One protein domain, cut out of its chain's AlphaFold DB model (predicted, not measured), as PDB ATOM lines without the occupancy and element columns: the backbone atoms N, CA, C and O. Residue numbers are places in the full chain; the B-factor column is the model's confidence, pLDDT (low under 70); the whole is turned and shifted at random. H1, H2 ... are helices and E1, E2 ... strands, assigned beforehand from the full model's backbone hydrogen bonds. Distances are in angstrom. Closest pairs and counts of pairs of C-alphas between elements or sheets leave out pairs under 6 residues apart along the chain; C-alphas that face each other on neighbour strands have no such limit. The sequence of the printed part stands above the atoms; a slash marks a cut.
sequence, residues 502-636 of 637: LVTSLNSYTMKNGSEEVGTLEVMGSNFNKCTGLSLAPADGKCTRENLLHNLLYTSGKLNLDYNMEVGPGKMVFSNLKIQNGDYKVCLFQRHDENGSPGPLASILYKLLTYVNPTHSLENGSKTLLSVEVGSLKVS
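What this domain is: This is residues 502 to 636 of the 637 residues of an uncharacterized protein of Theileria annulata (UniProt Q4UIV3). Two strongly twisted sheets lie face to face as a sandwich with crossed strands, and H1 packs on the three-stranded sheet, mostly by E3. From this body E6 and E7 run on side by side toward H2, far from the sandwich, where residues 607 to 618 stick out. The 135 printed residues have two named helices and seven named strands, in the order E1 E2 E3 H1 E4 E5 E6 H2 E7; the class is mixed, helices and strands. The sheets, E1 - E2 - E5 - E4 and E3 - E6 - E7, are antiparallel throughout. The whole is loose, with a radius of gyration of the C-alphas of 17.7 A, and elongated, spanning 56 by 30 by 29 A.

Where its parts are: E1, residues 502 to 512, begins with C-alpha 502 at (138.529, 125.113, 84.119), is 28.4 A long and bends by 55 degrees at residue 505. E2, residues 518 to 526, is 25.8 A long, and E3, residues 532 to 538, is 20.0 A. H1 is residues 548 to 558, 14.8 A. E4 is residues 564 to 568 and E5 residues 571 to 577. E6, residues 582 to 593, is 33.5 A long. H2, residues 600 to 612, is 18.8 A long and ends with C-alpha 612 at (112.980, 154.954, 98.630). E7, residues 622 to 635, is 31.6 A long, bends by 74 degrees at residue 625 and ends with C-alpha 635 at (131.238, 105.414, 97.850).

How they stand to each other: In the sheet E1 - E2 - E5 - E4, the hairpin E1 and E2 has N 507 and O 522 within hydrogen-bond range at 2.8 A. E2 and E5 have N 521 and O 574 at 2.9 A, and the hairpin E4 and E5 has N 566 and O 573 at 2.9 A. In the other sheet, E3 and E6 have N 535 and O 587 at 3.0 A, and E6 and E7 have N 584 and O 633 at 2.8 A. The facing parts of this sandwich, two sheets face to face, are 10.3 A apart centre to centre, with strands at 58 degrees. The closest C-alphas of E1 and E7, Leu 506 and Gly 631, are 5.9 A apart. H1 is on the sheet E3 - E6 - E7; its closest C-alphas with E3 are Asn 551 and Ala 537, 5.0 A apart. H2 is not on either sheet. In H1 and H2 every O i to N i+4 pair is within hydrogen-bond range.

The domain as a whole: The C-alphas farthest apart, Gly 514 and Val 612, are separated by 56.9 A. The printed part has no cut, and none of its links is long. Mean pLDDT of the printed part is 75.4; residue 505, residues 507 to 517 and residues 593 to 625 are under 70.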
ATOM      1  N   LEU A 502     137.901 126.015  85.081       73.88
ATOM      2  CA  LEU A 502     138.529 125.113  84.119       73.88
ATOM      3  C   LEU A 502     139.089 123.915  84.879       73.88
ATOM      4  O   LEU A 502     140.155 124.002  85.484       73.88
ATOM      5  N   VAL A 503     138.348 122.811  84.881       78.44
ATOM      6  CA  VAL A 503     138.709 121.593  85.614       78.44
ATOM      7  C   VAL A 503     139.732 120.784  84.823       78.44
ATOM      8  O   VAL A 503     139.519 120.480  83.652       78.44
ATOM      9  N   THR A 504     140.840 120.420  85.468       73.88
ATOM     10  CA  THR A 504     141.916 119.614  84.866       73.88
ATOM     11  C   THR A 504     141.917 118.169  85.358       73.88
ATOM     12  O   THR A 504     142.261 117.275  84.586       73.88
ATOM     13  N   SER A 505     141.509 117.916  86.605       68.56
ATOM     14  CA  SER A 505     141.212 116.569  87.112       68.56
ATOM     15  C   SER A 505     140.412 116.595  88.419       68.56
ATOM     16  O   SER A 505     140.528 117.518  89.224       68.56
ATOM     17  N   LEU A 506     139.638 115.538  88.669       74.19
ATOM     18  CA  LEU A 506     139.173 115.185  90.010       74.19
ATOM     19  C   LEU A 506     140.268 114.344  90.673       74.19
ATOM     20  O   LEU A 506     140.612 113.280  90.159       74.19
ATOM     21  N   ASN A 507     140.860 114.828  91.766       62.62
ATOM     22  CA  ASN A 507     142.105 114.276  92.287       62.62
ATOM     23  C   ASN A 507     141.976 113.898  93.768       62.62
ATOM     24  O   ASN A 507     142.067 114.733  94.661       62.62
ATOM     25  N   SER A 508     141.821 112.594  94.005       54.84
ATOM     26  CA  SER A 508     141.538 111.945  95.292       54.84
ATOM     27  C   SER A 508     140.135 112.184  95.879       54.84
ATOM     28  O   SER A 508     139.626 113.300  95.980       54.84
ATOM     29  N   TYR A 509     139.548 111.078  96.334       56.66
ATOM     30  CA  TYR A 509     138.506 111.042  97.351       56.66
ATOM     31  C   TYR A 509     139.046 110.179  98.490       56.66
ATOM     32  O   TYR A 509     139.391 109.018  98.272       56.66
ATOM     33  N   THR A 510     139.184 110.752  99.685       52.88
ATOM     34  CA  THR A 510     139.732 110.032 100.844       52.88
ATOM     35  C   THR A 510     138.620 109.769 101.848       52.88
ATOM     36  O   THR A 510     138.332 110.635 102.671       52.88
ATOM     37  N   MET A 511     138.000 108.585 101.795       57.34
ATOM     38  CA  MET A 511     137.134 108.109 102.879       57.34
ATOM     39  C   MET A 511     137.987 107.713 104.083       57.34
ATOM     40  O   MET A 511     138.902 106.895 103.959       57.34
ATOM     41  N   LYS A 512     137.672 108.243 105.266       51.28
ATOM     42  CA  LYS A 512     138.133 107.648 106.523       51.28
ATOM     43  C   LYS A 512     137.155 106.557 106.946       51.28
ATOM     44  O   LYS A 512     136.101 106.864 107.490       51.28
ATOM     45  N   ASN A 513     137.526 105.302 106.704       42.50
ATOM     46  CA  ASN A 513     136.801 104.145 107.228       42.50
ATOM     47  C   ASN A 513     136.943 104.117 108.768       42.50
ATOM     48  O   ASN A 513     138.051 104.235 109.302       42.50
ATOM     49  N   GLY A 514     135.814 104.061 109.476       52.22
ATOM     50  CA  GLY A 514     135.713 104.271 110.921       52.22
ATOM     51  C   GLY A 514     134.282 104.635 111.335       52.22
ATOM     52  O   GLY A 514     133.378 104.640 110.512       52.22
ATOM     53  N   SER A 515     134.057 104.958 112.614       45.50
ATOM     54  CA  SER A 515     132.701 105.182 113.157       45.50
ATOM     55  C   SER A 515     132.010 106.487 112.721       45.50
ATOM     56  O   SER A 515     130.867 106.713 113.104       45.50
ATOM     57  N   GLU A 516     132.685 107.339 111.947       54.47
ATOM     58  CA  GLU A 516     132.066 108.406 111.157       54.47
ATOM     59  C   GLU A 516     132.767 108.488 109.798       54.47
ATOM     60  O   GLU A 516     133.949 108.835 109.719       54.47
ATOM     61  N   GLU A 517     132.032 108.199 108.727       55.88
ATOM     62  CA  GLU A 517     132.528 108.297 107.355       55.88
ATOM     63  C   GLU A 517     132.636 109.764 106.942       55.88
ATOM     64  O   GLU A 517     131.658 110.406 106.556       55.88
ATOM     65  N   VAL A 518     133.847 110.309 107.051       70.50
ATOM     66  CA  VAL A 518     134.141 111.688 106.661       70.50
ATOM     67  C   VAL A 518     135.142 111.701 105.515       70.50
ATOM     68  O   VAL A 518     136.319 111.368 105.679       70.50
ATOM     69  N   GLY A 519     134.648 112.106 104.349       79.25
ATOM     70  CA  GLY A 519     135.396 112.270 103.115       79.25
ATOM     71  C   GLY A 519     135.990 113.666 102.927       79.25
ATOM     72  O   GLY A 519     135.521 114.671 103.472       79.25
ATOM     73  N   THR A 520     137.020 113.726 102.087       85.81
ATOM     74  CA  THR A 520     137.483 114.949 101.414       85.81
ATOM     75  C   THR A 520     137.578 114.674  99.919       85.81
ATOM     76  O   THR A 520     138.040 113.600  99.530       85.81
ATOM     77  N   LEU A 521     137.132 115.633  99.107       88.00
ATOM     78  CA  LEU A 521     137.147 115.612  97.648       88.00
ATOM     79  C   LEU A 521     137.903 116.848  97.148       88.00
ATOM     80  O   LEU A 521     137.594 117.968  97.558       88.00
ATOM     81  N   GLU A 522     138.882 116.655  96.271       89.88
ATOM     82  CA  GLU A 522     139.747 117.729  95.781       89.88
ATOM     83  C   GLU A 522     139.704 117.808  94.246       89.88
ATOM     84  O   GLU A 522     139.892 116.818  93.540       89.88
ATOM     85  N   VAL A 523     139.408 119.000  93.719       88.94
ATOM     86  CA  VAL A 523     139.234 119.267  92.283       88.94
ATOM     87  C   VAL A 523     140.357 120.187  91.813       88.94
ATOM     88  O   VAL A 523     140.513 121.291  92.331       88.94
ATOM     89  N   MET A 524     141.145 119.739  90.839       85.31
ATOM     90  CA  MET A 524     142.251 120.486  90.231       85.31
ATOM     91  C   MET A 524     141.758 121.314  89.045       85.31
ATOM     92  O   MET A 524     140.861 120.889  88.313       85.31
ATOM     93  N   GLY A 525     142.346 122.494  88.838       83.38
ATOM     94  CA  GLY A 525     141.897 123.407  87.790       83.38
ATOM     95  C   GLY A 525     142.292 124.867  87.998       83.38
ATOM     96  O   GLY A 525     143.185 125.190  88.777       83.38
ATOM     97  N   SER A 526     141.614 125.776  87.305       77.88
ATOM     98  CA  SER A 526     141.758 127.226  87.486       77.88
ATOM     99  C   SER A 526     140.399 127.930  87.544       77.88
ATOM    100  O   SER A 526     139.357 127.312  87.335       77.88
ATOM    101  N   ASN A 527     140.409 129.223  87.885       73.81
ATOM    102  CA  ASN A 527     139.237 130.106  88.027       73.81
ATOM    103  C   ASN A 527     138.213 129.711  89.115       73.81
ATOM    104  O   ASN A 527     137.211 130.412  89.290       73.81
ATOM    105  N   PHE A 528     138.471 128.654  89.897       83.88
ATOM    106  CA  PHE A 528     137.705 128.359  91.109       83.88
ATOM    107  C   PHE A 528     137.629 129.581  92.023       83.88
ATOM    108  O   PHE A 528     138.607 130.300  92.237       83.88
ATOM    109  N   ASN A 529     136.445 129.801  92.573       83.88
ATOM    110  CA  ASN A 529     136.133 130.931  93.427       83.88
ATOM    111  C   ASN A 529     135.063 130.504  94.436       83.88
ATOM    112  O   ASN A 529     134.457 129.443  94.309       83.88
ATOM    113  N   LYS A 530     134.820 131.321  95.462       87.38
ATOM    114  CA  LYS A 530     133.886 130.973  96.542       87.38
ATOM    115  C   LYS A 530     132.421 130.841  96.105       87.38
ATOM    116  O   LYS A 530     131.592 130.391  96.895       87.38
ATOM    117  N   CYS A 531     132.104 131.268  94.887       86.81
ATOM    118  CA  CYS A 531     130.780 131.157  94.304       86.81
ATOM    119  C   CYS A 531     130.620 129.900  93.432       86.81
ATOM    120  O   CYS A 531     129.531 129.631  92.924       86.81
ATOM    121  N   THR A 532     131.681 129.098  93.291       89.25
ATOM    122  CA  THR A 532     131.598 127.692  92.887       89.25
ATOM    123  C   THR A 532     131.054 126.856  94.055       89.25
ATOM    124  O   THR A 532     131.449 127.062  95.200       89.25
ATOM    125  N   GLY A 533     130.156 125.908  93.782       91.50
ATOM    126  CA  GLY A 533     129.562 124.985  94.755       91.50
ATOM    127  C   GLY A 533     129.475 123.553  94.217       91.50
ATOM    128  O   GLY A 533     129.580 123.327  93.011       91.50
ATOM    129  N   LEU A 534     129.290 122.583  95.116       93.88
ATOM    130  CA  LEU A 534     129.232 121.150  94.805       93.88
ATOM    131  C   LEU A 534     127.787 120.648  94.723       93.88
ATOM    132  O   LEU A 534     126.998 120.874  95.644       93.88
ATOM    133  N   SER A 535     127.476 119.894  93.669       95.38
ATOM    134  CA  SER A 535     126.281 119.050  93.583       95.38
ATOM    135  C   SER A 535     126.621 117.654  93.047       95.38
ATOM    136  O   SER A 535     127.637 117.438  92.386       95.38
ATOM    137  N   LEU A 536     125.783 116.679  93.382       94.81
ATOM    138  CA  LEU A 536     125.866 115.295  92.929       94.81
ATOM    139  C   LEU A 536     124.710 115.003  91.971       94.81
ATOM    140  O   LEU A 536     123.587 115.457  92.187       94.81
ATOM    141  N   ALA A 537     124.973 114.197  90.951       95.56
ATOM    142  CA  ALA A 537     123.961 113.611  90.082       95.56
ATOM    143  C   ALA A 537     124.062 112.072  90.122       95.56
ATOM    144  O   ALA A 537     125.123 111.542  90.479       95.56
ATOM    145  N   PRO A 538     123.001 111.343  89.731       94.88
ATOM    146  CA  PRO A 538     123.090 109.908  89.460       94.88
ATOM    147  C   PRO A 538     124.213 109.584  88.463       94.88
ATOM    148  O   PRO A 538     124.583 110.429  87.641       94.88
ATOM    149  N   ALA A 539     124.749 108.362  88.498       91.88
ATOM    150  CA  ALA A 539     125.849 107.947  87.618       91.88
ATOM    151  C   ALA A 539     125.535 108.090  86.110       91.88
ATOM    152  O   ALA A 539     126.435 108.351  85.310       91.88
ATOM    153  N   ASP A 540     124.263 107.960  85.722       92.69
ATOM    154  CA  ASP A 540     123.746 108.149  84.360       92.69
ATOM    155  C   ASP A 540     123.210 109.573  84.082       92.69
ATOM    156  O   ASP A 540     122.735 109.865  82.983       92.69
ATOM    157  N   GLY A 541     123.318 110.476  85.062       92.25
ATOM    158  CA  GLY A 541     122.839 111.853  85.003       92.25
ATOM    159  C   GLY A 541     123.716 112.817  84.197       92.25
ATOM    160  O   GLY A 541     124.693 112.446  83.531       92.25
ATOM    161  N   LYS A 542     123.351 114.102  84.259       92.00
ATOM    162  CA  LYS A 542     124.013 115.192  83.530       92.00
ATOM    163  C   LYS A 542     124.297 116.383  84.442       92.00
ATOM    164  O   LYS A 542     123.387 116.937  85.058       92.00
ATOM    165  N   CYS A 543     125.547 116.833  84.463       90.50
ATOM    166  CA  CYS A 543     125.922 118.107  85.067       90.50
ATOM    167  C   CYS A 543     125.745 119.233  84.037       90.50
ATOM    168  O   CYS A 543     126.666 119.541  83.285       90.50
ATOM    169  N   THR A 544     124.543 119.808  83.974       85.69
ATOM    170  CA  THR A 544     124.243 121.008  83.171       85.69
ATOM    171  C   THR A 544     123.425 122.007  83.994       85.69
ATOM    172  O   THR A 544     123.014 121.701  85.120       85.69
ATOM    173  N   ARG A 545     123.221 123.225  83.474       83.94
ATOM    174  CA  ARG A 545     122.522 124.319  84.177       83.94
ATOM    175  C   ARG A 545     121.033 124.024  84.368       83.94
ATOM    176  O   ARG A 545     120.481 124.340  85.415       83.94
ATOM    177  N   GLU A 546     120.412 123.370  83.394       85.12
ATOM    178  CA  GLU A 546     118.981 123.037  83.363       85.12
ATOM    179  C   GLU A 546     118.657 121.960  84.406       85.12
ATOM    180  O   GLU A 546     117.667 122.055  85.125       85.12
ATOM    181  N   ASN A 547     119.544 120.968  84.540       88.94
ATOM    182  CA  ASN A 547     119.406 119.855  85.480       88.94
ATOM    183  C   ASN A 547     119.891 120.196  86.903       88.94
ATOM    184  O   ASN A 547     119.828 119.345  87.790       88.94
ATOM    185  N   LEU A 548     120.396 121.414  87.154       89.44
ATOM    186  CA  LEU A 548     121.032 121.747  88.430       89.44
ATOM    187  C   LEU A 548     120.073 121.619  89.619       89.44
ATOM    188  O   LEU A 548     120.460 121.055  90.636       89.44
ATOM    189  N   LEU A 549     118.837 122.112  89.512       91.12
ATOM    190  CA  LEU A 549     117.894 122.079  90.637       91.12
ATOM    191  C   LEU A 549     117.493 120.638  91.007       91.12
ATOM    192  O   LEU A 549     117.402 120.306  92.189       91.12
ATOM    193  N   HIS A 550     117.361 119.758  90.012       92.94
ATOM    194  CA  HIS A 550     117.180 118.318  90.213       92.94
ATOM    195  C   HIS A 550     118.417 117.650  90.821       92.94
ATOM    196  O   HIS A 550     118.294 116.874  91.765       92.94
ATOM    197  N   ASN A 551     119.619 117.985  90.345       95.25
ATOM    198  CA  ASN A 551     120.866 117.492  90.932       95.25
ATOM    199  C   ASN A 551     121.034 117.992  92.385       95.25
ATOM    200  O   ASN A 551     121.507 117.255  93.242       95.25
ATOM    201  N   LEU A 552     120.591 119.206  92.727       94.31
ATOM    202  CA  LEU A 552     120.586 119.716  94.107       94.31
ATOM    203  C   LEU A 552     119.554 118.998  94.990       94.31
ATOM    204  O   LEU A 552     119.859 118.677  96.139       94.31
ATOM    205  N   LEU A 553     118.376 118.661  94.454       94.19
ATOM    206  CA  LEU A 553     117.402 117.804  95.139       94.19
ATOM    207  C   LEU A 553     118.009 116.428  95.441       94.19
ATOM    208  O   LEU A 553     117.941 115.963  96.579       94.19
ATOM    209  N   TYR A 554     118.677 115.823  94.457       95.69
ATOM    210  CA  TYR A 554     119.400 114.563  94.614       95.69
ATOM    211  C   TYR A 554     120.519 114.665  95.664       95.69
ATOM    212  O   TYR A 554     120.578 113.867  96.599       95.69
ATOM    213  N   THR A 555     121.338 115.719  95.579       95.19
ATOM    214  CA  THR A 555     122.383 116.063  96.558       95.19
ATOM    215  C   THR A 555     121.807 116.119  97.972       95.19
ATOM    216  O   THR A 555     122.374 115.526  98.884       95.19
ATOM    217  N   SER A 556     120.639 116.744  98.158       93.88
ATOM    218  CA  SER A 556     119.999 116.876  99.472       93.88
ATOM    219  C   SER A 556     119.530 115.564 100.107       93.88
ATOM    220  O   SER A 556     119.317 115.513 101.321       93.88
ATOM    221  N   GLY A 557     119.392 114.506  99.303       92.00
ATOM    222  CA  GLY A 557     119.111 113.147  99.760       92.00
ATOM    223  C   GLY A 557     120.352 112.267  99.929       92.00
ATOM    224  O   GLY A 557     120.208 111.171 100.467       92.00
ATOM    225  N   LYS A 558     121.539 112.705  99.474       92.50
ATOM    226  CA  LYS A 558     122.768 111.886  99.372       92.50
ATOM    227  C   LYS A 558     123.996 112.430 100.105       92.50
ATOM    228  O   LYS A 558     124.861 111.635 100.460       92.50
ATOM    229  N   LEU A 559     124.065 113.739 100.330       91.88
ATOM    230  CA  LEU A 559     125.165 114.465 100.972       91.88
ATOM    231  C   LEU A 559     124.674 115.153 102.265       91.88
ATOM    232  O   LEU A 559     123.469 115.300 102.488       91.88
ATOM    233  N   ASN A 560     125.606 115.578 103.118       92.31
ATOM    234  CA  ASN A 560     125.360 116.373 104.321       92.31
ATOM    235  C   ASN A 560     125.506 117.888 104.082       92.31
ATOM    236  O   ASN A 560     126.385 118.342 103.351       92.31
ATOM    237  N   LEU A 561     124.684 118.707 104.746       91.19
ATOM    238  CA  LEU A 561     124.711 120.160 104.533       91.19
ATOM    239  C   LEU A 561     125.923 120.846 105.197       91.19
ATOM    240  O   LEU A 561     126.289 121.947 104.795       91.19
ATOM    241  N   ASP A 562     126.598 120.205 106.152       91.25
ATOM    242  CA  ASP A 562     127.699 120.765 106.953       91.25
ATOM    243  C   ASP A 562     129.114 120.585 106.354       91.25
ATOM    244  O   ASP A 562     130.107 120.858 107.028       91.25
ATOM    245  N   TYR A 563     129.249 120.180 105.081       91.81
ATOM    246  CA  TYR A 563     130.563 120.154 104.408       91.81
ATOM    247  C   TYR A 563     131.214 121.554 104.306       91.81
ATOM    248  O   TYR A 563     130.517 122.557 104.151       91.81
ATOM    249  N   ASN A 564     132.544 121.645 104.319       91.50
ATOM    250  CA  ASN A 564     133.291 122.897 104.136       91.50
ATOM    251  C   ASN A 564     133.750 123.071 102.680       91.50
ATOM    252  O   ASN A 564     133.912 122.089 101.956       91.50
ATOM    253  N   MET A 565     133.994 124.318 102.264       92.69
ATOM    254  CA  MET A 565     134.504 124.667 100.931       92.69
ATOM    255  C   MET A 565     135.720 125.579 101.053       92.69
ATOM    256  O   MET A 565     135.623 126.664 101.624       92.69
ATOM    257  N   GLU A 566     136.840 125.167 100.471       91.81
ATOM    258  CA  GLU A 566     138.082 125.938 100.455       91.81
ATOM    259  C   GLU A 566     138.584 126.109  99.017       91.81
ATOM    260  O   GLU A 566     138.634 125.161  98.234       91.81
ATOM    261  N   VAL A 567     138.968 127.337  98.663       88.69
ATOM    262  CA  VAL A 567     139.556 127.667  97.357       88.69
ATOM    263  C   VAL A 567     141.057 127.843  97.551       88.69
ATOM    264  O   VAL A 567     141.492 128.759  98.248       88.69
ATOM    265  N   GLY A 568     141.844 126.953  96.953       85.81
ATOM    266  CA  GLY A 568     143.302 126.959  97.019       85.81
ATOM    267  C   GLY A 568     143.955 127.372  95.694       85.81
ATOM    268  O   GLY A 568     143.289 127.477  94.661       85.81
ATOM    269  N   PRO A 569     145.283 127.580  95.676       82.75
ATOM    270  CA  PRO A 569     146.018 127.815  94.436       82.75
ATOM    271  C   PRO A 569     145.880 126.612  93.492       82.75
ATOM    272  O   PRO A 569     146.374 125.527  93.792       82.75
ATOM    273  N   GLY A 570     145.190 126.797  92.365       83.69
ATOM    274  CA  GLY A 570     144.991 125.754  91.351       83.69
ATOM    275  C   GLY A 570     144.024 124.621  91.734       83.69
ATOM    276  O   GLY A 570     144.012 123.589  91.063       83.69
ATOM    277  N   LYS A 571     143.240 124.771  92.813       88.56
ATOM    278  CA  LYS A 571     142.294 123.734  93.257       88.56
ATOM    279  C   LYS A 571     141.127 124.246  94.099       88.56
ATOM    280  O   LYS A 571     141.208 125.302  94.721       88.56
ATOM    281  N   MET A 572     140.076 123.441  94.184       90.00
ATOM    282  CA  MET A 572     138.986 123.590  95.145       90.00
ATOM    283  C   MET A 572     138.867 122.321  95.994       90.00
ATOM    284  O   MET A 572     138.962 121.212  95.468       90.00
ATOM    285  N   VAL A 573     138.683 122.478  97.302       91.25
ATOM    286  CA  VAL A 573     138.634 121.378  98.271       91.25
ATOM    287  C   VAL A 573     137.296 121.394  98.998       91.25
ATOM    288  O   VAL A 573     136.873 122.419  99.534       91.25
ATOM    289  N   PHE A 574     136.652 120.232  99.039       91.56
ATOM    290  CA  PHE A 574     135.428 119.980  99.783       91.56
ATOM    291  C   PHE A 574     135.737 118.979 100.893       91.56
ATOM    292  O   PHE A 574     136.114 117.841 100.614       91.56
ATOM    293  N   SER A 575     135.607 119.393 102.150       89.75
ATOM    294  CA  SER A 575     135.919 118.562 103.325       89.75
ATOM    295  C   SER A 575     134.707 118.443 104.249       89.75
ATOM    296  O   SER A 575     133.712 119.137 104.061       89.75
ATOM    297  N   ASN A 576     134.751 117.543 105.236       88.94
ATOM    298  CA  ASN A 576     133.572 117.161 106.025       88.94
ATOM    299  C   ASN A 576     132.407 116.623 105.154       88.94
ATOM    300  O   ASN A 576     131.242 116.930 105.394       88.94
ATOM    301  N   LEU A 577     132.724 115.843 104.112       88.62
ATOM    302  CA  LEU A 577     131.731 115.215 103.234       88.62
ATOM    303  C   LEU A 577     131.267 113.876 103.819       88.62
ATOM    304  O   LEU A 577     132.036 112.916 103.822       88.62
ATOM    305  N   LYS A 578     130.010 113.788 104.246       88.25
ATOM    306  CA  LYS A 578     129.331 112.534 104.595       88.25
ATOM    307  C   LYS A 578     128.367 112.217 103.450       88.25
ATOM    308  O   LYS A 578     127.367 112.915 103.274       88.25
ATOM    309  N   ILE A 579     128.722 111.237 102.622       87.38
ATOM    310  CA  ILE A 579     127.992 110.852 101.403       87.38
ATOM    311  C   ILE A 579     127.508 109.414 101.586       87.38
ATOM    312  O   ILE A 579     128.249 108.592 102.109       87.38
ATOM    313  N   GLN A 580     126.275 109.109 101.181       87.81
ATOM    314  CA  GLN A 580     125.762 107.732 101.202       87.81
ATOM    315  C   GLN A 580     126.509 106.822 100.215       87.81
ATOM    316  O   GLN A 580     127.036 107.289  99.210       87.81
ATOM    317  N   ASN A 581     126.471 105.508 100.447       85.50
ATOM    318  CA  ASN A 581     126.996 104.527  99.496       85.50
ATOM    319  C   ASN A 581     126.248 104.581  98.150       85.50
ATOM    320  O   ASN A 581     125.015 104.668  98.104       85.50
ATOM    321  N   GLY A 582     127.007 104.524  97.053       86.62
ATOM    322  CA  GLY A 582     126.496 104.687  95.693       86.62
ATOM    323  C   GLY A 582     127.569 105.021  94.651       86.62
ATOM    324  O   GLY A 582     128.741 105.228  94.970       86.62
ATOM    325  N   ASP A 583     127.138 105.075  93.390       89.25
ATOM    326  CA  ASP A 583     127.913 105.574  92.252       89.25
ATOM    327  C   ASP A 583     127.323 106.913  91.792       89.25
ATOM    328  O   ASP A 583     126.124 107.018  91.530       89.25
ATOM    329  N   TYR A 584     128.165 107.937  91.682       90.88
ATOM    330  CA  TYR A 584     127.760 109.325  91.474       90.88
ATOM    331  C   TYR A 584     128.520 109.986  90.332       90.88
ATOM    332  O   TYR A 584     129.699 109.715  90.095       90.88
ATOM    333  N   LYS A 585     127.869 110.962  89.701       93.00
ATOM    334  CA  LYS A 585     128.550 112.034  88.976       93.00
ATOM    335  C   LYS A 585     128.738 113.236  89.888       93.00
ATOM    336  O   LYS A 585     127.810 113.659  90.575       93.00
ATOM    337  N   VAL A 586     129.945 113.786  89.875       92.25
ATOM    338  CA  VAL A 586     130.303 115.001  90.604       92.25
ATOM    339  C   VAL A 586     130.126 116.188  89.666       92.25
ATOM    340  O   VAL A 586     130.751 116.253  88.605       92.25
ATOM    341  N   CYS A 587     129.295 117.139  90.082       93.06
ATOM    342  CA  CYS A 587     129.056 118.388  89.380       93.06
ATOM    343  C   CYS A 587     129.614 119.564  90.192       93.06
ATOM    344  O   CYS A 587     129.421 119.639  91.408       93.06
ATOM    345  N   LEU A 588     130.239 120.529  89.519       92.56
ATOM    346  CA  LEU A 588     130.451 121.862  90.083       92.56
ATOM    347  C   LEU A 588     129.515 122.851  89.405       92.56
ATOM    348  O   LEU A 588     129.459 122.913  88.181       92.56
ATOM    349  N   PHE A 589     128.800 123.640  90.201       90.31
ATOM    350  CA  PHE A 589     127.960 124.734  89.723       90.31
ATOM    351  C   PHE A 589     128.484 126.077  90.212       90.31
ATOM    352  O   PHE A 589     129.317 126.130  91.113       90.31
ATOM    353  N   GLN A 590     128.019 127.168  89.608       86.25
ATOM    354  CA  GLN A 590     128.498 128.505  89.941       86.25
ATOM    355  C   GLN A 590     127.367 129.521  90.018       86.25
ATOM    356  O   GLN A 590     126.582 129.661  89.077       86.25
ATOM    357  N   ARG A 591     127.316 130.246  91.138       84.38
ATOM    358  CA  ARG A 591     126.288 131.234  91.473       84.38
ATOM    359  C   ARG A 591     126.835 132.657  91.320       84.38
ATOM    360  O   ARG A 591     127.978 132.914  91.670       84.38
ATOM    361  N   HIS A 592     126.034 133.587  90.815       73.69
ATOM    362  CA  HIS A 592     126.369 135.015  90.762       73.69
ATOM    363  C   HIS A 592     125.109 135.856  90.990       73.69
ATOM    364  O   HIS A 592     124.049 135.531  90.457       73.69
ATOM    365  N   ASP A 593     125.204 136.933  91.769       69.06
ATOM    366  CA  ASP A 593     124.095 137.877  91.949       69.06
ATOM    367  C   ASP A 593     123.870 138.708  90.671       69.06
ATOM    368  O   ASP A 593     124.810 139.289  90.131       69.06
ATOM    369  N   GLU A 594     122.623 138.802  90.194       55.94
ATOM    370  CA  GLU A 594     122.239 139.567  88.988       55.94
ATOM    371  C   GLU A 594     122.587 141.055  89.061       55.94
ATOM    372  O   GLU A 594     122.875 141.682  88.045       55.94
ATOM    373  N   ASN A 595     122.619 141.614  90.271       50.00
ATOM    374  CA  ASN A 595     123.059 142.989  90.518       50.00
ATOM    375  C   ASN A 595     124.577 143.185  90.292       50.00
ATOM    376  O   ASN A 595     125.091 144.293  90.466       50.00
ATOM    377  N   GLY A 596     125.296 142.113  89.935       47.56
ATOM    378  CA  GLY A 596     126.748 142.033  89.874       47.56
ATOM    379  C   GLY A 596     127.384 142.179  91.256       47.56
ATOM    380  O   GLY A 596     126.729 142.076  92.292       47.56
ATOM    381  N   SER A 597     128.676 142.510  91.269       43.25
ATOM    382  CA  SER A 597     129.246 143.254  92.392       43.25
ATOM    383  C   SER A 597     129.160 144.741  92.034       43.25
ATOM    384  O   SER A 597     130.040 145.246  91.328       43.25
ATOM    385  N   PRO A 598     128.101 145.473  92.439       46.03
ATOM    386  CA  PRO A 598     128.034 146.896  92.169       46.03
ATOM    387  C   PRO A 598     129.153 147.560  92.972       46.03
ATOM    388  O   PRO A 598     129.137 147.534  94.205       46.03
ATOM    389  N   GLY A 599     130.135 148.145  92.273       44.34
ATOM    390  CA  GLY A 599     131.279 148.817  92.901       44.34
ATOM    391  C   GLY A 599     130.814 149.776  94.007       44.34
ATOM    392  O   GLY A 599     129.710 150.309  93.912       44.34
ATOM    393  N   PRO A 600     131.600 150.012  95.072       48.38
ATOM    394  CA  PRO A 600     131.079 150.414  96.387       48.38
ATOM    395  C   PRO A 600     130.117 151.618  96.393       48.38
ATOM    396  O   PRO A 600     129.161 151.633  97.164       48.38
ATOM    397  N   LEU A 601     130.304 152.588  95.492       47.16
ATOM    398  CA  LEU A 601     129.398 153.727  95.295       47.16
ATOM    399  C   LEU A 601     128.036 153.331  94.683       47.16
ATOM    400  O   LEU A 601     126.995 153.801  95.139       47.16
ATOM    401  N   ALA A 602     128.027 152.439  93.692       50.56
ATOM    402  CA  ALA A 602     126.816 151.886  93.092       50.56
ATOM    403  C   ALA A 602     126.041 150.998  94.083       50.56
ATOM    404  O   ALA A 602     124.817 151.069  94.112       50.56
ATOM    405  N   SER A 603     126.724 150.243  94.960       47.19
ATOM    406  CA  SER A 603     126.057 149.487  96.038       47.19
ATOM    407  C   SER A 603     125.283 150.411  96.988       47.19
ATOM    408  O   SER A 603     124.160 150.099  97.383       47.19
ATOM    409  N   ILE A 604     125.856 151.572  97.330       54.19
ATOM    410  CA  ILE A 604     125.203 152.583  98.174       54.19
ATOM    411  C   ILE A 604     124.007 153.212  97.445       54.19
ATOM    412  O   ILE A 604     122.932 153.308  98.031       54.19
ATOM    413  N   LEU A 605     124.161 153.590  96.170       54.31
ATOM    414  CA  LEU A 605     123.071 154.150  95.360       54.31
ATOM    415  C   LEU A 605     121.911 153.162  95.180       54.31
ATOM    416  O   LEU A 605     120.763 153.542  95.395       54.31
ATOM    417  N   TYR A 606     122.196 151.898  94.861       53.34
ATOM    418  CA  TYR A 606     121.181 150.851  94.727       53.34
ATOM    419  C   TYR A 606     120.411 150.658  96.041       53.34
ATOM    420  O   TYR A 606     119.184 150.706  96.043       53.34
ATOM    421  N   LYS A 607     121.121 150.559  97.177       51.31
ATOM    422  CA  LYS A 607     120.506 150.474  98.515       51.31
ATOM    423  C   LYS A 607     119.628 151.685  98.834       51.31
ATOM    424  O   LYS A 607     118.547 151.514  99.398       51.31
ATOM    425  N   LEU A 608     120.052 152.892  98.449       54.66
ATOM    426  CA  LEU A 608     119.267 154.116  98.625       54.66
ATOM    427  C   LEU A 608     117.985 154.099  97.774       54.66
ATOM    428  O   LEU A 608     116.928 154.507  98.251       54.66
ATOM    429  N   LEU A 609     118.060 153.594  96.539       51.69
ATOM    430  CA  LEU A 609     116.918 153.485  95.627       51.69
ATOM    431  C   LEU A 609     115.901 152.434  96.102       51.69
ATOM    432  O   LEU A 609     114.713 152.746  96.170       51.69
ATOM    433  N   THR A 610     116.345 151.247  96.536       52.12
ATOM    434  CA  THR A 610     115.454 150.241  97.150       52.12
ATOM    435  C   THR A 610     114.822 150.723  98.458       52.12
ATOM    436  O   THR A 610     113.685 150.368  98.749       52.12
ATOM    437  N   TYR A 611     115.512 151.570  99.234       50.09
ATOM    438  CA  TYR A 611     114.952 152.168 100.453       50.09
ATOM    439  C   TYR A 611     113.854 153.206 100.155       50.09
ATOM    440  O   TYR A 611     112.907 153.348 100.926       50.09
ATOM    441  N   VAL A 612     113.963 153.934  99.038       51.72
ATOM    442  CA  VAL A 612     112.980 154.954  98.630       51.72
ATOM    443  C   VAL A 612     111.773 154.348  97.903       51.72
ATOM    444  O   VAL A 612     110.691 154.930  97.966       51.72
ATOM    445  N   ASN A 613     111.924 153.196  97.238       33.88
ATOM    446  CA  ASN A 613     110.848 152.566  96.466       33.88
ATOM    447  C   ASN A 613     110.796 151.033  96.699       33.88
ATOM    448  O   ASN A 613     111.264 150.259  95.860       33.88
ATOM    449  N   PRO A 614     110.243 150.568  97.840       33.53
ATOM    450  CA  PRO A 614     110.309 149.163  98.263       33.53
ATOM    451  C   PRO A 614     109.496 148.192  97.389       33.53
ATOM    452  O   PRO A 614     109.667 146.984  97.498       33.53
ATOM    453  N   THR A 615     108.645 148.689  96.490       33.19
ATOM    454  CA  THR A 615     107.872 147.892  95.516       33.19
ATOM    455  C   THR A 615     108.723 147.156  94.476       33.19
ATOM    456  O   THR A 615     108.189 146.307  93.771       33.19
ATOM    457  N   HIS A 616     110.029 147.429  94.396       31.56
ATOM    458  CA  HIS A 616     110.979 146.661  93.582       31.56
ATOM    459  C   HIS A 616     111.774 145.612  94.384       31.56
ATOM    460  O   HIS A 616     112.842 145.192  93.952       31.56
ATOM    461  N   SER A 617     111.257 145.129  95.520       34.59
ATOM    462  CA  SER A 617     111.816 143.967  96.229       34.59
ATOM    463  C   SER A 617     111.476 142.620  95.555       34.59
ATOM    464  O   SER A 617     111.131 141.657  96.244       34.59
ATOM    465  N   LEU A 618     111.531 142.544  94.220       33.41
ATOM    466  CA  LEU A 618     111.454 141.267  93.509       33.41
ATOM    467  C   LEU A 618     112.836 140.613  93.518       33.41
ATOM    468  O   LEU A 618     113.691 140.956  92.715       33.41
ATOM    469  N   GLU A 619     112.970 139.663  94.443       40.66
ATOM    470  CA  GLU A 619     113.954 138.578  94.478       40.66
ATOM    471  C   GLU A 619     115.442 138.971  94.594       40.66
ATOM    472  O   GLU A 619     116.002 139.771  93.851       40.66
ATOM    473  N   ASN A 620     116.147 138.313  95.522       42.28
ATOM    474  CA  ASN A 620     117.610 138.283  95.503       42.28
ATOM    475  C   ASN A 620     118.048 137.314  94.395       42.28
ATOM    476  O   ASN A 620     118.393 136.164  94.676       42.28
ATOM    477  N   GLY A 621     117.960 137.774  93.143       52.81
ATOM    478  CA  GLY A 621     118.210 137.014  91.919       52.81
ATOM    479  C   GLY A 621     119.660 136.555  91.778       52.81
ATOM    480  O   GLY A 621     120.428 137.092  90.986       52.81
ATOM    481  N   SER A 622     120.069 135.547  92.546       59.84
ATOM    482  CA  SER A 622     121.356 134.887  92.342       59.84
ATOM    483  C   SER A 622     121.202 133.828  91.250       59.84
ATOM    484  O   SER A 622     120.632 132.760  91.498       59.84
ATOM    485  N   LYS A 623     121.684 134.123  90.041       68.56
ATOM    486  CA  LYS A 623     121.648 133.233  88.874       68.56
ATOM    487  C   LYS A 623     122.722 132.152  88.946       68.56
ATOM    488  O   LYS A 623     123.806 132.351  89.491       68.56
ATOM    489  N   THR A 624     122.430 131.018  88.316       69.25
ATOM    490  CA  THR A 624     123.441 130.019  87.961       69.25
ATOM    491  C   THR A 624     124.092 130.436  86.651       69.25
ATOM    492  O   THR A 624     123.400 130.543  85.639       69.25
ATOM    493  N   LEU A 625     125.407 130.645  86.652       66.62
ATOM    494  CA  LEU A 625     126.168 130.918  85.432       66.62
ATOM    495  C   LEU A 625     126.462 129.611  84.678       66.62
ATOM    496  O   LEU A 625     126.279 129.550  83.465       66.62
ATOM    497  N   LEU A 626     126.818 128.540  85.400       76.44
ATOM    498  CA  LEU A 626     127.070 127.207  84.840       76.44
ATOM    499  C   LEU A 626     126.903 126.070  85.854       76.44
ATOM    500  O   LEU A 626     126.804 126.288  87.062       76.44
ATOM    501  N   SER A 627     126.913 124.851  85.323       85.94
ATOM    502  CA  SER A 627     127.036 123.573  86.021       85.94
ATOM    503  C   SER A 627     127.785 122.625  85.078       85.94
ATOM    504  O   SER A 627     127.426 122.553  83.902       85.94
ATOM    505  N   VAL A 628     128.865 121.998  85.553       86.06
ATOM    506  CA  VAL A 628     129.824 121.210  84.753       86.06
ATOM    507  C   VAL A 628     130.187 119.898  85.446       86.06
ATOM    508  O   VAL A 628     130.254 119.833  86.673       86.06
ATOM    509  N   GLU A 629     130.422 118.846  84.661       90.38
ATOM    510  CA  GLU A 629     130.869 117.539  85.162       90.38
ATOM    511  C   GLU A 629     132.370 117.583  85.453       90.38
ATOM    512  O   GLU A 629     133.149 118.029  84.611       90.38
ATOM    513  N   VAL A 630     132.778 117.132  86.642       87.62
ATOM    514  CA  VAL A 630     134.197 117.137  87.052       87.62
ATOM    515  C   VAL A 630     134.787 115.737  87.201       87.62
ATOM    516  O   VAL A 630     136.004 115.580  87.195       87.62
ATOM    517  N   GLY A 631     133.932 114.718  87.292       87.12
ATOM    518  CA  GLY A 631     134.308 113.308  87.314       87.12
ATOM    519  C   GLY A 631     133.223 112.428  87.934       87.12
ATOM    520  O   GLY A 631     132.144 112.902  88.295       87.12
ATOM    521  N   SER A 632     133.529 111.143  88.093       87.88
ATOM    522  CA  SER A 632     132.689 110.184  88.818       87.88
ATOM    523  C   SER A 632     133.246 109.913  90.215       87.88
ATOM    524  O   SER A 632     134.455 109.963  90.435       87.88
ATOM    525  N   LEU A 633     132.359 109.581  91.150       85.12
ATOM    526  CA  LEU A 633     132.669 109.268  92.541       85.12
ATOM    527  C   LEU A 633     131.964 107.968  92.938       85.12
ATOM    528  O   LEU A 633     130.769 107.829  92.704       85.12
ATOM    529  N   LYS A 634     132.691 107.039  93.564       85.56
ATOM    530  CA  LYS A 634     132.139 105.806  94.136       85.56
ATOM    531  C   LYS A 634     132.339 105.806  95.649       85.56
ATOM    532  O   LYS A 634     133.437 106.109  96.114       85.56
ATOM    533  N   VAL A 635     131.286 105.460  96.382       80.31
ATOM    534  CA  VAL A 635     131.238 105.414  97.850       80.31
ATOM    535  C   VAL A 635     130.745 104.025  98.269       80.31
ATOM    536  O   VAL A 635     129.763 103.528  97.707       80.31
ATOM    537  N   SER A 636     131.460 103.370  99.184       75.25
ATOM    538  CA  SER A 636     131.221 101.981  99.603       75.25
ATOM    539  C   SER A 636     131.870 101.674 100.955       75.25
ATOM    540  O   SER A 636     132.963 102.181 101.211       75.25
TER     541      SER A 636